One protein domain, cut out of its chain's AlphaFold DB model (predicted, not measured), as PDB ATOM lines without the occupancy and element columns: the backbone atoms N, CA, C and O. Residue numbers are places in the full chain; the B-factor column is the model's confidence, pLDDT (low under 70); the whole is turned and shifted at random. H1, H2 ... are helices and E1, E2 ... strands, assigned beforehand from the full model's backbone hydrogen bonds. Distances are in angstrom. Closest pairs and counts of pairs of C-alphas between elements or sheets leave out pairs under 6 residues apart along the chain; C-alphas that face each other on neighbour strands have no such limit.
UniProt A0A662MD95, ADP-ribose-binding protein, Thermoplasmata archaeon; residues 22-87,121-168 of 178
ATOM      1  N   ILE A  22     244.268 122.581 275.906       93.88
ATOM      2  CA  ILE A  22     244.491 122.136 274.525       93.88
ATOM      3  C   ILE A  22     243.144 121.952 273.837       93.88
ATOM      4  O   ILE A  22     242.328 121.123 274.232       93.88
ATOM      5  N   VAL A  23     242.926 122.688 272.759       96.44
ATOM      6  CA  VAL A  23     241.691 122.643 271.982       96.44
ATOM      7  C   VAL A  23     241.839 121.701 270.792       96.44
ATOM      8  O   VAL A  23     242.844 121.718 270.079       96.44
ATOM      9  N   ILE A  24     240.799 120.914 270.519       96.12
ATOM     10  CA  ILE A  24     240.684 120.101 269.307       96.12
ATOM     11  C   ILE A  24     239.394 120.417 268.555       96.12
ATOM     12  O   ILE A  24     238.327 120.555 269.145       96.12
ATOM     13  N   THR A  25     239.463 120.482 267.225       96.81
ATOM     14  CA  THR A  25     238.260 120.685 266.407       96.81
ATOM     15  C   THR A  25     237.458 119.397 266.294       96.81
ATOM     16  O   THR A  25     238.025 118.348 265.971       96.81
ATOM     17  N   THR A  26     236.144 119.471 266.482       97.75
ATOM     18  CA  THR A  26     235.258 118.300 266.524       97.75
ATOM     19  C   THR A  26     234.069 118.437 265.568       97.75
ATOM     20  O   THR A  26     233.738 119.514 265.065       97.75
ATOM     21  N   ASN A  27     233.436 117.302 265.275       98.00
ATOM     22  CA  ASN A  27     232.090 117.248 264.706       98.00
ATOM     23  C   ASN A  27     231.095 116.854 265.801       98.00
ATOM     24  O   ASN A  27     231.505 116.306 266.822       98.00
ATOM     25  N   GLY A  28     229.806 117.085 265.559       97.69
ATOM     26  CA  GLY A  28     228.756 116.765 266.524       97.69
ATOM     27  C   GLY A  28     228.206 115.340 266.444       97.69
ATOM     28  O   GLY A  28     227.214 115.044 267.100       97.69
ATOM     29  N   PHE A  29     228.746 114.458 265.597       98.38
ATOM     30  CA  PHE A  29     228.141 113.142 265.385       98.38
ATOM     31  C   PHE A  29     228.541 112.149 266.484       98.38
ATOM     32  O   PHE A  29     229.728 111.880 266.691       98.38
ATOM     33  N   VAL A  30     227.539 111.529 267.109       98.50
ATOM     34  CA  VAL A  30     227.704 110.458 268.099       98.50
ATOM     35  C   VAL A  30     227.194 109.142 267.510       98.50
ATOM     36  O   VAL A  30     226.089 109.068 266.970       98.50
ATOM     37  N   LYS A  31     228.021 108.094 267.567       98.06
ATOM     38  CA  LYS A  31     227.667 106.740 267.120       98.06
ATOM     39  C   LYS A  31     226.628 106.126 268.063       98.06
ATOM     40  O   LYS A  31     226.518 106.521 269.217       98.06
ATOM     41  N   ARG A  32     225.974 105.041 267.629       97.25
ATOM     42  CA  ARG A  32     225.104 104.223 268.502       97.25
ATOM     43  C   ARG A  32     225.831 103.707 269.753       97.25
ATOM     44  O   ARG A  32     225.209 103.534 270.787       97.25
ATOM     45  N   THR A  33     227.146 103.508 269.671       97.44
ATOM     46  CA  THR A  33     227.989 103.100 270.806       97.44
ATOM     47  C   THR A  33     228.227 104.218 271.831       97.44
ATOM     48  O   THR A  33     229.004 104.026 272.756       97.44
ATOM     49  N   GLY A  34     227.664 105.415 271.630       97.88
ATOM     50  CA  GLY A  34     227.893 106.587 272.477       97.88
ATOM     51  C   GLY A  34     229.211 107.320 272.212       97.88
ATOM     52  O   GLY A  34     229.456 108.352 272.822       97.88
ATOM     53  N   ALA A  35     230.059 106.836 271.297       98.38
ATOM     54  CA  ALA A  35     231.343 107.462 270.981       98.38
ATOM     55  C   ALA A  35     231.232 108.482 269.837       98.38
ATOM     56  O   ALA A  35     230.562 108.235 268.832       98.38
ATOM     57  N   ALA A  36     231.961 109.591 269.940       98.25
ATOM     58  CA  ALA A  36     232.151 110.536 268.847       98.25
ATOM     59  C   ALA A  36     233.020 109.948 267.715       98.25
ATOM     60  O   ALA A  36     233.757 108.970 267.890       98.25
ATOM     61  N   VAL A  37     232.954 110.545 266.521       97.81
ATOM     62  CA  VAL A  37     233.805 110.159 265.380       97.81
ATOM     63  C   VAL A  37     235.040 111.057 265.304       97.81
ATOM     64  O   VAL A  37     234.940 112.231 264.960       97.81
ATOM     65  N   MET A  38     236.219 110.485 265.564       96.12
ATOM     66  CA  MET A  38     237.513 111.185 265.602       96.12
ATOM     67  C   MET A  38     238.527 110.545 264.635       96.12
ATOM     68  O   MET A  38     239.609 110.135 265.025       96.12
ATOM     69  N   GLY A  39     238.161 110.392 263.358       93.00
ATOM     70  CA  GLY A  39     238.942 109.601 262.390       93.00
ATOM     71  C   GLY A  39     240.023 110.349 261.600       93.00
ATOM     72  O   GLY A  39     240.749 109.720 260.835       93.00
ATOM     73  N   ARG A  40     240.127 111.681 261.717       92.06
ATOM     74  CA  ARG A  40     241.089 112.503 260.950       92.06
ATOM     75  C   ARG A  40     241.636 113.682 261.766       92.06
ATOM     76  O   ARG A  40     241.016 114.105 262.740       92.06
ATOM     77  N   GLY A  41     242.765 114.241 261.322       90.06
ATOM     78  CA  GLY A  41     243.336 115.489 261.847       90.06
ATOM     79  C   GLY A  41     243.725 115.429 263.328       90.06
ATOM     80  O   GLY A  41     244.056 114.363 263.848       90.06
ATOM     81  N   CYS A  42     243.657 116.575 264.015       89.94
ATOM     82  CA  CYS A  42     243.978 116.677 265.443       89.94
ATOM     83  C   CYS A  42     243.073 115.793 266.316       89.94
ATOM     84  O   CYS A  42     243.540 115.228 267.297       89.94
ATOM     85  N   ALA A  43     241.804 115.606 265.929       93.31
ATOM     86  CA  ALA A  43     240.887 114.721 266.638       93.31
ATOM     87  C   ALA A  43     241.381 113.265 266.615       93.31
ATOM     88  O   ALA A  43     241.349 112.606 267.647       93.31
ATOM     89  N   LYS A  44     241.902 112.775 265.479       94.50
ATOM     90  CA  LYS A  44     242.495 111.430 265.421       94.50
ATOM     91  C   LYS A  44     243.733 111.322 266.298       94.50
ATOM     92  O   LYS A  44     243.798 110.415 267.113       94.50
ATOM     93  N   LYS A  45     244.665 112.278 266.186       92.19
ATOM     94  CA  LYS A  45     245.880 112.308 267.020       92.19
ATOM     95  C   LYS A  45     245.530 112.278 268.518       92.19
ATOM     96  O   LYS A  45     246.137 111.530 269.274       92.19
ATOM     97  N   ALA A  46     244.508 113.030 268.931       92.19
ATOM     98  CA  ALA A  46     244.021 113.024 270.309       92.19
ATOM     99  C   ALA A  46     243.359 111.691 270.703       92.19
ATOM    100  O   ALA A  46     243.608 111.196 271.794       92.19
ATOM    101  N   ALA A  47     242.549 111.084 269.833       94.44
ATOM    102  CA  ALA A  47     241.934 109.783 270.100       94.44
ATOM    103  C   ALA A  47     242.963 108.638 270.163       94.44
ATOM    104  O   ALA A  47     242.830 107.755 271.004       94.44
ATOM    105  N   ASP A  48     243.994 108.672 269.314       92.62
ATOM    106  CA  ASP A  48     245.094 107.704 269.328       92.62
ATOM    107  C   ASP A  48     245.902 107.815 270.636       92.62
ATOM    108  O   ASP A  48     246.271 106.806 271.227       92.62
ATOM    109  N   ALA A  49     246.143 109.043 271.114       90.19
ATOM    110  CA  ALA A  49     246.847 109.294 272.371       90.19
ATOM    111  C   ALA A  49     245.994 108.997 273.620       90.19
ATOM    112  O   ALA A  49     246.535 108.636 274.664       90.19
ATOM    113  N   PHE A  50     244.670 109.153 273.524       91.94
ATOM    114  CA  PHE A  50     243.723 108.988 274.627       91.94
ATOM    115  C   PHE A  50     242.516 108.150 274.170       91.94
ATOM    116  O   PHE A  50     241.483 108.710 273.791       91.94
ATOM    117  N   PRO A  51     242.593 106.807 274.248       93.56
ATOM    118  CA  PRO A  51     241.580 105.913 273.672       93.56
ATOM    119  C   PRO A  51     240.147 106.099 274.197       93.56
ATOM    120  O   PRO A  51     239.187 105.795 273.492       93.56
ATOM    121  N   ASN A  52     239.981 106.632 275.414       95.44
ATOM    122  CA  ASN A  52     238.665 106.914 276.008       95.44
ATOM    123  C   ASN A  52     238.059 108.257 275.565       95.44
ATOM    124  O   ASN A  52     236.860 108.479 275.744       95.44
ATOM    125  N   LEU A  53     238.856 109.141 274.961       96.94
ATOM    126  CA  LEU A  53     238.441 110.488 274.573       96.94
ATOM    127  C   LEU A  53     237.226 110.509 273.624       96.94
ATOM    128  O   LEU A  53     236.345 111.344 273.833       96.94
ATOM    129  N   PRO A  54     237.082 109.594 272.638       98.44
ATOM    130  CA  PRO A  54     235.882 109.537 271.805       98.44
ATOM    131  C   PRO A  54     234.598 109.265 272.596       98.44
ATOM    132  O   PRO A  54     233.558 109.838 272.271       98.44
ATOM    133  N   LEU A  55     234.649 108.406 273.620       98.38
ATOM    134  CA  LEU A  55     233.486 108.109 274.459       98.38
ATOM    135  C   LEU A  55     233.140 109.308 275.347       98.38
ATOM    136  O   LEU A  55     231.977 109.694 275.413       98.38
ATOM    137  N   GLN A  56     234.147 109.944 275.948       98.25
ATOM    138  CA  GLN A  56     233.963 111.153 276.759       98.25
ATOM    139  C   GLN A  56     233.360 112.299 275.935       98.25
ATOM    140  O   GLN A  56     232.388 112.926 276.354       98.25
ATOM    141  N   LEU A  57     233.875 112.529 274.723       98.50
ATOM    142  CA  LEU A  57     233.328 113.534 273.812       98.50
ATOM    143  C   LEU A  57     231.886 113.201 273.412       98.50
ATOM    144  O   LEU A  57     231.038 114.086 273.385       98.50
ATOM    145  N   GLY A  58     231.586 111.934 273.119       98.56
ATOM    146  CA  GLY A  58     230.231 111.523 272.756       98.56
ATOM    147  C   GLY A  58     229.224 111.665 273.904       98.56
ATOM    148  O   GLY A  58     228.110 112.141 273.679       98.56
ATOM    149  N   GLN A  59     229.627 111.358 275.141       98.19
ATOM    150  CA  GLN A  59     228.835 111.621 276.349       98.19
ATOM    151  C   GLN A  59     228.580 113.120 276.540       98.19
ATOM    152  O   GLN A  59     227.443 113.523 276.779       98.19
ATOM    153  N   MET A  60     229.616 113.947 276.377       98.12
ATOM    154  CA  MET A  60     229.502 115.401 276.474       98.12
ATOM    155  C   MET A  60     228.540 115.960 275.417       98.12
ATOM    156  O   MET A  60     227.635 116.708 275.773       98.12
ATOM    157  N   ILE A  61     228.661 115.540 274.150       98.38
ATOM    158  CA  ILE A  61     227.746 115.958 273.073       98.38
ATOM    159  C   ILE A  61     226.307 115.519 273.367       98.38
ATOM    160  O   ILE A  61     225.371 116.276 273.133       98.38
ATOM    161  N   THR A  62     226.117 114.306 273.888       98.00
ATOM    162  CA  THR A  62     224.779 113.782 274.211       98.00
ATOM    163  C   THR A  62     224.130 114.562 275.355       98.00
ATOM    164  O   THR A  62     222.935 114.830 275.309       98.00
ATOM    165  N   LYS A  63     224.911 114.940 276.374       97.69
ATOM    166  CA  LYS A  63     224.410 115.616 277.578       97.69
ATOM    167  C   LYS A  63     224.236 117.125 277.399       97.69
ATOM    168  O   LYS A  63     223.297 117.695 277.941       97.69
ATOM    169  N   HIS A  64     225.152 117.767 276.680       97.50
ATOM    170  CA  HIS A  64     225.252 119.227 276.609       97.50
ATOM    171  C   HIS A  64     225.036 119.781 275.202       97.50
ATOM    172  O   HIS A  64     225.039 120.992 275.017       97.50
ATOM    173  N   GLY A  65     224.837 118.915 274.207       97.88
ATOM    174  CA  GLY A  65     224.782 119.308 272.807       97.88
ATOM    175  C   GLY A  65     226.170 119.518 272.198       97.88
ATOM    176  O   GLY A  65     227.212 119.359 272.833       97.88
ATOM    177  N   ASN A  66     226.188 119.872 270.917       98.25
ATOM    178  CA  ASN A  66     227.420 120.108 270.165       98.25
ATOM    179  C   ASN A  66     227.977 121.510 270.457       98.25
ATOM    180  O   ASN A  66     227.906 122.364 269.575       98.25
ATOM    181  N   HIS A  67     228.481 121.743 271.670       98.56
ATOM    182  CA  HIS A  67     229.059 123.007 272.156       98.56
ATOM    183  C   HIS A  67     230.520 122.832 272.585       98.56
ATOM    184  O   HIS A  67     230.979 121.702 272.778       98.56
ATOM    185  N   VAL A  68     231.254 123.941 272.708       98.75
ATOM    186  CA  VAL A  68     232.569 123.939 273.359       98.75
ATOM    187  C   VAL A  68     232.426 123.426 274.788       98.75
ATOM    188  O   VAL A  68     231.491 123.767 275.508       98.75
ATOM    189  N   GLY A  69     233.374 122.597 275.203       98.06
ATOM    190  CA  GLY A  69     233.371 122.019 276.537       98.06
ATOM    191  C   GLY A  69     234.626 121.214 276.816       98.06
ATOM    192  O   GLY A  69     235.285 120.718 275.894       98.06
ATOM    193  N   ILE A  70     234.955 121.092 278.100       98.00
ATOM    194  CA  ILE A  70     236.078 120.284 278.574       98.00
ATOM    195  C   ILE A  70     235.707 118.808 278.417       98.00
ATOM    196  O   ILE A  70     234.789 118.317 279.069       98.00
ATOM    197  N   ILE A  71     236.438 118.095 277.564       97.25
ATOM    198  CA  ILE A  71     236.220 116.666 277.313       97.25
ATOM    199  C   ILE A  71     236.807 115.837 278.459       97.25
ATOM    200  O   ILE A  71     236.217 114.853 278.902       97.25
ATOM    201  N   THR A  72     237.998 116.215 278.929       92.81
ATOM    202  CA  THR A  72     238.685 115.530 280.025       92.81
ATOM    203  C   THR A  72     239.640 116.468 280.753       92.81
ATOM    204  O   THR A  72     240.317 117.288 280.131       92.81
ATOM    205  N   THR A  73     239.704 116.304 282.072       84.50
ATOM    206  CA  THR A  73     240.655 116.948 282.994       84.50
ATOM    207  C   THR A  73     241.627 115.943 283.609       84.50
ATOM    208  O   THR A  73     242.398 116.296 284.489       84.50
ATOM    209  N   ARG A  74     241.610 114.671 283.177       75.81
ATOM    210  CA  ARG A  74     242.479 113.606 283.723       75.81
ATOM    211  C   ARG A  74     243.962 113.752 283.336       75.81
ATOM    212  O   ARG A  74     244.714 112.793 283.442       75.81
ATOM    213  N   LEU A  75     244.342 114.912 282.818       69.94
ATOM    214  CA  LEU A  75     245.667 115.270 282.338       69.94
ATOM    215  C   LEU A  75     246.043 116.602 282.980       69.94
ATOM    216  O   LEU A  75     245.149 117.393 283.280       69.94
ATOM    217  N   ASP A  76     247.341 116.877 283.092       81.50
ATOM    218  CA  ASP A  76     247.839 118.158 283.616       81.50
ATOM    219  C   ASP A  76     247.297 119.358 282.821       81.50
ATOM    220  O   ASP A  76     247.061 120.428 283.377       81.50
ATOM    221  N   THR A  77     247.021 119.155 281.526       89.12
ATOM    222  CA  THR A  77     246.344 120.128 280.669       89.12
ATOM    223  C   THR A  77     245.014 119.565 280.143       89.12
ATOM    224  O   THR A  77     245.021 118.544 279.444       89.12
ATOM    225  N   PRO A  78     243.864 120.217 280.404       95.12
ATOM    226  CA  PRO A  78     242.566 119.774 279.911       95.12
ATOM    227  C   PRO A  78     242.477 119.793 278.382       95.12
ATOM    228  O   PRO A  78     242.992 120.695 277.716       95.12
ATOM    229  N   ILE A  79     241.751 118.815 277.830       95.88
ATOM    230  CA  ILE A  79     241.399 118.783 276.405       95.88
ATOM    231  C   ILE A  79     239.994 119.352 276.231       95.88
ATOM    232  O   ILE A  79     239.037 118.872 276.840       95.88
ATOM    233  N   VAL A  80     239.869 120.339 275.353       98.19
ATOM    234  CA  VAL A  80     238.639 121.084 275.084       98.19
ATOM    235  C   VAL A  80     238.157 120.793 273.670       98.19
ATOM    236  O   VAL A  80     238.927 120.799 272.707       98.19
ATOM    237  N   SER A  81     236.864 120.530 273.533       98.25
ATOM    238  CA  SER A  81     236.219 120.395 272.231       98.25
ATOM    239  C   SER A  81     235.947 121.761 271.612       98.25
ATOM    240  O   SER A  81     235.565 122.706 272.295       98.25
ATOM    241  N   TYR A  82     236.108 121.849 270.297       98.38
ATOM    242  CA  TYR A  82     235.763 123.026 269.515       98.38
ATOM    243  C   TYR A  82     234.952 122.593 268.300       98.38
ATOM    244  O   TYR A  82     235.522 122.194 267.275       98.38
ATOM    245  N   PRO A  83     233.615 122.597 268.401       98.50
ATOM    246  CA  PRO A  83     232.758 122.207 267.298       98.50
ATOM    247  C   PRO A  83     233.018 123.056 266.054       98.50
ATOM    248  O   PRO A  83     232.957 124.282 266.091       98.50
ATOM    249  N   VAL A  84     233.294 122.392 264.932       98.38
ATOM    250  CA  VAL A  84     233.402 123.043 263.612       98.38
ATOM    251  C   VAL A  84     232.494 122.408 262.571       98.38
ATOM    252  O   VAL A  84     232.262 123.005 261.527       98.38
ATOM    253  N   LYS A  85     231.959 121.212 262.836       98.19
ATOM    254  CA  LYS A  85     230.988 120.522 261.976       98.19
ATOM    255  C   LYS A  85     229.695 120.232 262.748       98.19
ATOM    256  O   LYS A  85     229.761 119.975 263.955       98.19
ATOM    257  N   PRO A  86     228.535 120.227 262.070       97.88
ATOM    258  CA  PRO A  86     227.248 119.947 262.699       97.88
ATOM    259  C   PRO A  86     227.148 118.487 263.166       97.88
ATOM    260  O   PRO A  86     228.037 117.671 262.916       97.88
ATOM    261  N   VAL A  87     226.044 118.143 263.833       98.06
ATOM    262  CA  VAL A  87     225.692 116.749 264.168       98.06
ATOM    263  C   VAL A  87     225.335 115.964 262.901       98.06
ATOM    264  O   VAL A  87     225.766 114.825 262.714       98.06
ATOM    265  N   PRO A 121     231.350 128.005 259.030       98.19
ATOM    266  CA  PRO A 121     231.856 129.273 259.553       98.19
ATOM    267  C   PRO A 121     231.063 129.794 260.756       98.19
ATOM    268  O   PRO A 121     231.653 130.198 261.750       98.19
ATOM    269  N   GLU A 122     229.735 129.707 260.717       98.12
ATOM    270  CA  GLU A 122     228.842 130.126 261.797       98.12
ATOM    271  C   GLU A 122     229.052 129.314 263.083       98.12
ATOM    272  O   GLU A 122     229.052 129.871 264.182       98.12
ATOM    273  N   LEU A 123     229.318 128.010 262.955       98.31
ATOM    274  CA  LEU A 123     229.621 127.141 264.089       98.31
ATOM    275  C   LEU A 123     231.002 127.454 264.669       98.31
ATOM    276  O   LEU A 123     231.161 127.469 265.881       98.31
ATOM    277  N   ILE A 124     231.982 127.756 263.815       98.44
ATOM    278  CA  ILE A 124     233.324 128.180 264.233       98.44
ATOM    279  C   ILE A 124     233.255 129.504 265.002       98.44
ATOM    280  O   ILE A 124     233.824 129.613 266.082       98.44
ATOM    281  N   VAL A 125     232.514 130.489 264.493       98.69
ATOM    282  CA  VAL A 125     232.311 131.782 265.167       98.69
ATOM    283  C   VAL A 125     231.636 131.596 266.526       98.69
ATOM    284  O   VAL A 125     232.062 132.193 267.513       98.69
ATOM    285  N   ARG A 126     230.604 130.747 266.603       98.69
ATOM    286  CA  ARG A 126     229.940 130.430 267.874       98.69
ATOM    287  C   ARG A 126     230.912 129.773 268.856       98.69
ATOM    288  O   ARG A 126     231.035 130.240 269.983       98.69
ATOM    289  N   SER A 127     231.654 128.761 268.409       98.75
ATOM    290  CA  SER A 127     232.665 128.075 269.219       98.75
ATOM    291  C   SER A 127     233.788 129.015 269.676       98.75
ATOM    292  O   SER A 127     234.296 128.854 270.777       98.75
ATOM    293  N   ALA A 128     234.166 130.028 268.890       98.56
ATOM    294  CA  ALA A 128     235.129 131.043 269.328       98.56
ATOM    295  C   ALA A 128     234.621 131.809 270.558       98.56
ATOM    296  O   ALA A 128     235.350 131.943 271.534       98.56
ATOM    297  N   ARG A 129     233.356 132.248 270.540       98.75
ATOM    298  CA  ARG A 129     232.739 132.966 271.669       98.75
ATOM    299  C   ARG A 129     232.597 132.081 272.905       98.75
ATOM    300  O   ARG A 129     232.947 132.505 273.998       98.75
ATOM    301  N   GLU A 130     232.133 130.846 272.721       98.75
ATOM    302  CA  GLU A 130     232.017 129.873 273.816       98.75
ATOM    303  C   GLU A 130     233.390 129.561 274.435       98.75
ATOM    304  O   GLU A 130     233.513 129.429 275.651       98.75
ATOM    305  N   LEU A 131     234.440 129.481 273.613       98.62
ATOM    306  CA  LEU A 131     235.798 129.256 274.091       98.62
ATOM    307  C   LEU A 131     236.331 130.446 274.899       98.62
ATOM    308  O   LEU A 131     236.971 130.218 275.923       98.62
ATOM    309  N   VAL A 132     236.062 131.687 274.480       98.31
ATOM    310  CA  VAL A 132     236.413 132.893 275.257       98.31
ATOM    311  C   VAL A 132     235.744 132.856 276.626       98.31
ATOM    312  O   VAL A 132     236.440 132.943 277.636       98.31
ATOM    313  N   GLN A 133     234.433 132.604 276.666       98.50
ATOM    314  CA  GLN A 133     233.680 132.505 277.916       98.50
ATOM    315  C   GLN A 133     234.240 131.411 278.839       98.50
ATOM    316  O   GLN A 133     234.462 131.648 280.024       98.50
ATOM    317  N   LEU A 134     234.520 130.218 278.301       98.38
ATOM    318  CA  LEU A 134     235.114 129.128 279.076       98.38
ATOM    319  C   LEU A 134     236.515 129.492 279.594       98.38
ATOM    320  O   LEU A 134     236.871 129.149 280.719       98.38
ATOM    321  N   THR A 135     237.314 130.187 278.784       97.69
ATOM    322  CA  THR A 135     238.673 130.620 279.149       97.69
ATOM    323  C   THR A 135     238.637 131.632 280.295       97.69
ATOM    324  O   THR A 135     239.451 131.536 281.211       97.69
ATOM    325  N   GLU A 136     237.682 132.563 280.276       97.94
ATOM    326  CA  GLU A 136     237.432 133.512 281.368       97.94
ATOM    327  C   GLU A 136     236.971 132.804 282.641       97.94
ATOM    328  O   GLU A 136     237.568 133.003 283.696       97.94
ATOM    329  N   GLU A 137     235.979 131.916 282.537       98.06
ATOM    330  CA  GLU A 137     235.456 131.149 283.674       98.06
ATOM    331  C   GLU A 137     236.554 130.336 284.377       98.06
ATOM    332  O   GLU A 137     236.556 130.197 285.600       98.06
ATOM    333  N   LYS A 138     237.499 129.783 283.608       97.38
ATOM    334  CA  LYS A 138     238.607 128.982 284.144       97.38
ATOM    335  C   LYS A 138     239.854 129.786 284.501       97.38
ATOM    336  O   LYS A 138     240.800 129.194 285.016       97.38
ATOM    337  N   GLY A 139     239.885 131.091 284.226       96.56
ATOM    338  CA  GLY A 139     241.074 131.921 284.433       96.56
ATOM    339  C   GLY A 139     242.294 131.437 283.640       96.56
ATOM    340  O   GLY A 139     243.425 131.547 284.108       96.56
ATOM    341  N   TRP A 140     242.082 130.839 282.464       95.19
ATOM    342  CA  TRP A 140     243.167 130.300 281.646       95.19
ATOM    343  C   TRP A 140     243.983 131.420 280.996       95.19
ATOM    344  O   TRP A 140     243.431 132.343 280.395       95.19
ATOM    345  N   LEU A 141     245.311 131.307 281.093       89.50
ATOM    346  CA  LEU A 141     246.249 132.315 280.589       89.50
ATOM    347  C   LEU A 141     246.635 132.063 279.130       89.50
ATOM    348  O   LEU A 141     246.703 133.001 278.344       89.50
ATOM    349  N   TYR A 142     246.858 130.797 278.766       90.06
ATOM    350  CA  TYR A 142     247.216 130.403 277.405       90.06
ATOM    351  C   TYR A 142     246.410 129.187 276.963       90.06
ATOM    352  O   TYR A 142     246.429 128.139 277.612       90.06
ATOM    353  N   VAL A 143     245.734 129.307 275.825       92.94
ATOM    354  CA  VAL A 143     244.933 128.244 275.217       92.94
ATOM    355  C   VAL A 143     245.471 127.974 273.823       92.94
ATOM    356  O   VAL A 143     245.505 128.860 272.972       92.94
ATOM    357  N   VAL A 144     245.881 126.735 273.565       91.56
ATOM    358  CA  VAL A 144     246.389 126.341 272.244       91.56
ATOM    359  C   VAL A 144     245.290 125.670 271.439       91.56
ATOM    360  O   VAL A 144     244.553 124.828 271.950       91.56
ATOM    361  N   MET A 145     245.185 126.013 270.159       91.75
ATOM    362  CA  MET A 145     244.170 125.463 269.264       91.75
ATOM    363  C   MET A 145     244.707 125.277 267.843       91.75
ATOM    364  O   MET A 145     245.572 126.031 267.413       91.75
ATOM    365  N   PRO A 146     244.232 124.292 267.064       91.44
ATOM    366  CA  PRO A 146     244.555 124.221 265.642       91.44
ATOM    367  C   PRO A 146     243.881 125.370 264.878       91.44
ATOM    368  O   PRO A 146     243.035 126.071 265.421       91.44
ATOM    369  N   ARG A 147     244.163 125.494 263.576       91.94
ATOM    370  CA  ARG A 147     243.383 126.338 262.651       91.94
ATOM    371  C   ARG A 147     241.976 125.744 262.432       91.94
ATOM    372  O   ARG A 147     241.869 124.729 261.731       91.94
ATOM    373  N   PRO A 148     240.894 126.299 263.021       92.94
ATOM    374  CA  PRO A 148     239.576 125.673 262.991       92.94
ATOM    375  C   PRO A 148     238.993 125.579 261.582       92.94
ATOM    376  O   PRO A 148     239.173 126.458 260.744       92.94
ATOM    377  N   GLY A 149     238.292 124.476 261.309       89.00
ATOM    378  CA  GLY A 149     237.599 124.247 260.036       89.00
ATOM    379  C   GLY A 149     238.501 123.972 258.826       89.00
ATOM    380  O   GLY A 149     237.994 123.615 257.766       89.00
ATOM    381  N   CYS A 150     239.820 124.073 258.976       87.75
ATOM    382  CA  CYS A 150     240.786 123.840 257.907       87.75
ATOM    383  C   CYS A 150     241.127 122.342 257.757       87.75
ATOM    384  O   CYS A 150     240.771 121.505 258.594       87.75
ATOM    385  N   GLY A 151     241.812 121.972 256.669       88.19
ATOM    386  CA  GLY A 151     242.215 120.584 256.406       88.19
ATOM    387  C   GLY A 151     241.006 119.667 256.193       88.19
ATOM    388  O   GLY A 151     240.305 119.784 255.195       88.19
ATOM    389  N   ALA A 152     240.713 118.779 257.151       86.31
ATOM    390  CA  ALA A 152     239.572 117.853 257.070       86.31
ATOM    391  C   ALA A 152     238.188 118.542 257.118       86.31
ATOM    392  O   ALA A 152     237.164 117.894 256.870       86.31
ATOM    393  N   GLY A 153     238.137 119.828 257.486       86.25
ATOM    394  CA  GLY A 153     236.933 120.660 257.406       86.25
ATOM    395  C   GLY A 153     236.729 121.360 256.056       86.25
ATOM    396  O   GLY A 153     235.610 121.793 255.789       86.25
ATOM    397  N   GLU A 154     237.761 121.391 255.201       93.56
ATOM    398  CA  GLU A 154     237.759 121.966 253.847       93.56
ATOM    399  C   GLU A 154     237.329 123.444 253.771       93.56
ATOM    400  O   GLU A 154     236.659 123.845 252.818       93.56
ATOM    401  N   LEU A 155     237.682 124.253 254.774       93.88
ATOM    402  CA  LEU A 155     237.593 125.717 254.722       93.88
ATOM    403  C   LEU A 155     238.980 126.342 254.520       93.88
ATOM    404  O   LEU A 155     239.991 125.770 254.929       93.88
ATOM    405  N   GLU A 156     238.995 127.533 253.922       93.75
ATOM    406  CA  GLU A 156     240.205 128.332 253.712       93.75
ATOM    407  C   GLU A 156     240.556 129.136 254.963       93.75
ATOM    408  O   GLU A 156     239.707 129.842 255.517       93.75
ATOM    409  N   TRP A 157     241.818 129.056 255.393       90.12
ATOM    410  CA  TRP A 157     242.250 129.650 256.659       90.12
ATOM    411  C   TRP A 157     242.064 131.164 256.699       90.12
ATOM    412  O   TRP A 157     241.551 131.669 257.690       90.12
ATOM    413  N   GLU A 158     242.398 131.881 255.627       90.06
ATOM    414  CA  GLU A 158     242.273 133.345 255.589       90.06
ATOM    415  C   GLU A 158     240.829 133.818 255.793       90.06
ATOM    416  O   GLU A 158     240.585 134.797 256.500       90.06
ATOM    417  N   ASN A 159     239.850 133.080 255.259       93.56
ATOM    418  CA  ASN A 159     238.438 133.396 255.461       93.56
ATOM    419  C   ASN A 159     238.019 133.166 256.916       93.56
ATOM    420  O   ASN A 159     237.311 133.988 257.488       93.56
ATOM    421  N   ILE A 160     238.479 132.078 257.538       93.69
ATOM    422  CA  ILE A 160     238.152 131.775 258.936       93.69
ATOM    423  C   ILE A 160     238.867 132.716 259.901       93.69
ATOM    424  O   ILE A 160     238.240 133.219 260.831       93.69
ATOM    425  N   LYS A 161     240.143 133.017 259.653       90.50
ATOM    426  CA  LYS A 161     240.944 133.958 260.440       90.50
ATOM    427  C   LYS A 161     240.256 135.319 260.528       90.50
ATOM    428  O   LYS A 161     240.124 135.841 261.630       90.50
ATOM    429  N   ARG A 162     239.741 135.850 259.412       92.69
ATOM    430  CA  ARG A 162     238.978 137.116 259.387       92.69
ATOM    431  C   ARG A 162     237.747 137.102 260.298       92.69
ATOM    432  O   ARG A 162     237.402 138.141 260.847       92.69
ATOM    433  N   LEU A 163     237.099 135.950 260.466       95.25
ATOM    434  CA  LEU A 163     235.884 135.819 261.275       95.25
ATOM    435  C   LEU A 163     236.162 135.702 262.776       95.25
ATOM    436  O   LEU A 163     235.365 136.185 263.574       95.25
ATOM    437  N   ILE A 164     237.256 135.039 263.166       95.06
ATOM    438  CA  ILE A 164     237.536 134.737 264.579       95.06
ATOM    439  C   ILE A 164     238.624 135.610 265.204       95.06
ATOM    440  O   ILE A 164     238.655 135.714 266.423       95.06
ATOM    441  N   ALA A 165     239.491 136.256 264.417       90.62
ATOM    442  CA  ALA A 165     240.520 137.154 264.951       90.62
ATOM    443  C   ALA A 165     239.952 138.330 265.775       90.62
ATOM    444  O   ALA A 165     240.574 138.679 266.768       90.62
ATOM    445  N   PRO A 166     238.774 138.907 265.453       93.81
ATOM    446  CA  PRO A 166     238.151 139.913 266.320       93.81
ATOM    447  C   PRO A 166     237.563 139.350 267.626       93.81
ATOM    448  O   PRO A 166     237.144 140.123 268.478       93.81
ATOM    449  N   ILE A 167     237.450 138.022 267.754       96.50
ATOM    450  CA  ILE A 167     236.841 137.339 268.907       96.50
ATOM    451  C   ILE A 167     237.922 136.785 269.838       96.50
ATOM    452  O   ILE A 167     237.771 136.829 271.052       96.50
ATOM    453  N   LEU A 168     238.990 136.226 269.266       92.50
ATOM    454  CA  LEU A 168     240.072 135.587 270.002       92.50
ATOM    455  C   LEU A 168     241.188 136.601 270.281       92.50
ATOM    456  O   LEU A 168     241.805 137.114 269.351       92.50
TER     457      LEU A 168
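Overview. This is residues 22 to 87 and 121 to 168 of the 178 residues of the protein "ADP-ribose-binding protein" of Thermoplasmata archaeon (UniProt A0A662MD95). A small three-stranded sheet, E1 E3 E2, forms the middle layer; the long helix H3 runs along one face, and H1 and H2 cross the other side. Strand E4 runs close beside E1, and H4 packs on H3 away from the sheet; the stretch after H4 and the loop of residues 28 to 40 lie toward opposite ends of the longest axis. The printed part has 114 residues with four named helices and four named strands, in the order E1 H1 H2 E2 E3 H3 E4 H4. The sheet, in the order E1 E3 E2, is mixed, with E1 and E3 parallel and E3 and E2 antiparallel, and the class is mixed, helices and strands. The whole is compact, with a radius of gyration of the C-alphas of 13.2 A and spans of 37 by 32 by 24 A.

Along the chain. In the sheet, E3 is residues 79 to 85, 17.9 A from first to last C-alpha. E1 is residues 22 to 27, 16.6 A, and begins with C-alpha 22 at (244.491, 122.136, 274.525). E2 is residues 69 to 72, 9.1 A. H3, the longest helix, is residues 121 to 137, 24.5 A, from C-alpha 121 at (231.856, 129.273, 259.553). H1 is residues 41 to 49, 12.7 A, and H2 is residues 53 to 64, 16.0 A. E4 is residues 143 to 146, 10.4 A. H4 is residues 157 to 164, 10.5 A, and ends with C-alpha 164 at (237.536, 134.737, 264.579).

Arrangement. E3 is the inner strand, and E1 and E2 are the edge strands. E1 and E3 are parallel, at 32 degrees between their directions, with N 24 and O 80 2.9 A apart and N 82 and O 24 2.8 A apart, both within hydrogen-bond range. E2 and E3 form a hairpin, antiparallel at 132 degrees, with N 71 and O 79 2.8 A apart, within hydrogen-bond range. The domain has three layers, helices on both faces of a sheet: H3 on one face, H2 on the other. H3 is over E3 and E2 at a height over the sheet of 9.0 A and runs along the strands, at 14 degrees to E3 on the local plane; the closest C-alphas of H3 and E3 are those of Ile 124 and Val 84, 5.2 A apart. H2 is over E3 at a height of 8.4 A and runs across the strands, at 68 degrees to E3 on the local plane. H1 is on the sheet at a height of 9.6 A, on the opposite face from H3; its closest C-alpha to E1 is that of Ala 43, 6.0 A from that of Ile 24. H1 and H2 only just touch, with 3 pairs of C-alphas within 8 A, and touch only at the corner; the closest C-alphas are those of Ala 47 and Leu 53, 5.7 A apart. E4 pairs with no named strand, yet the closest C-alphas of E4 and E1, those of Met 145 and Val 23, are 4.6 A apart. H4 is not on the sheet; it touches residues 121 to 128 of H3, at a steep tilt of 51 degrees, the same way, with the C-alphas of Ile 164 and Val 125 closest at 6.0 A. In H1, H2 and H3 every O i to N i+4 pair is within hydrogen-bond range; in H4, 3 of 4 are.

Size, cuts and confidence. The two C-alphas farthest apart are those of Thr 33 and Pro 166, at 38.5 A. Residues 88 to 120 are cut out, and C-alphas 87 and 121 are 14.7 A apart across the cut, on the link from E3 to H3. Of the links printed whole, that from E1 to H1 is long, with 13 residues. The mean pLDDT of the printed part is 94.8, and residue 75 is under 70.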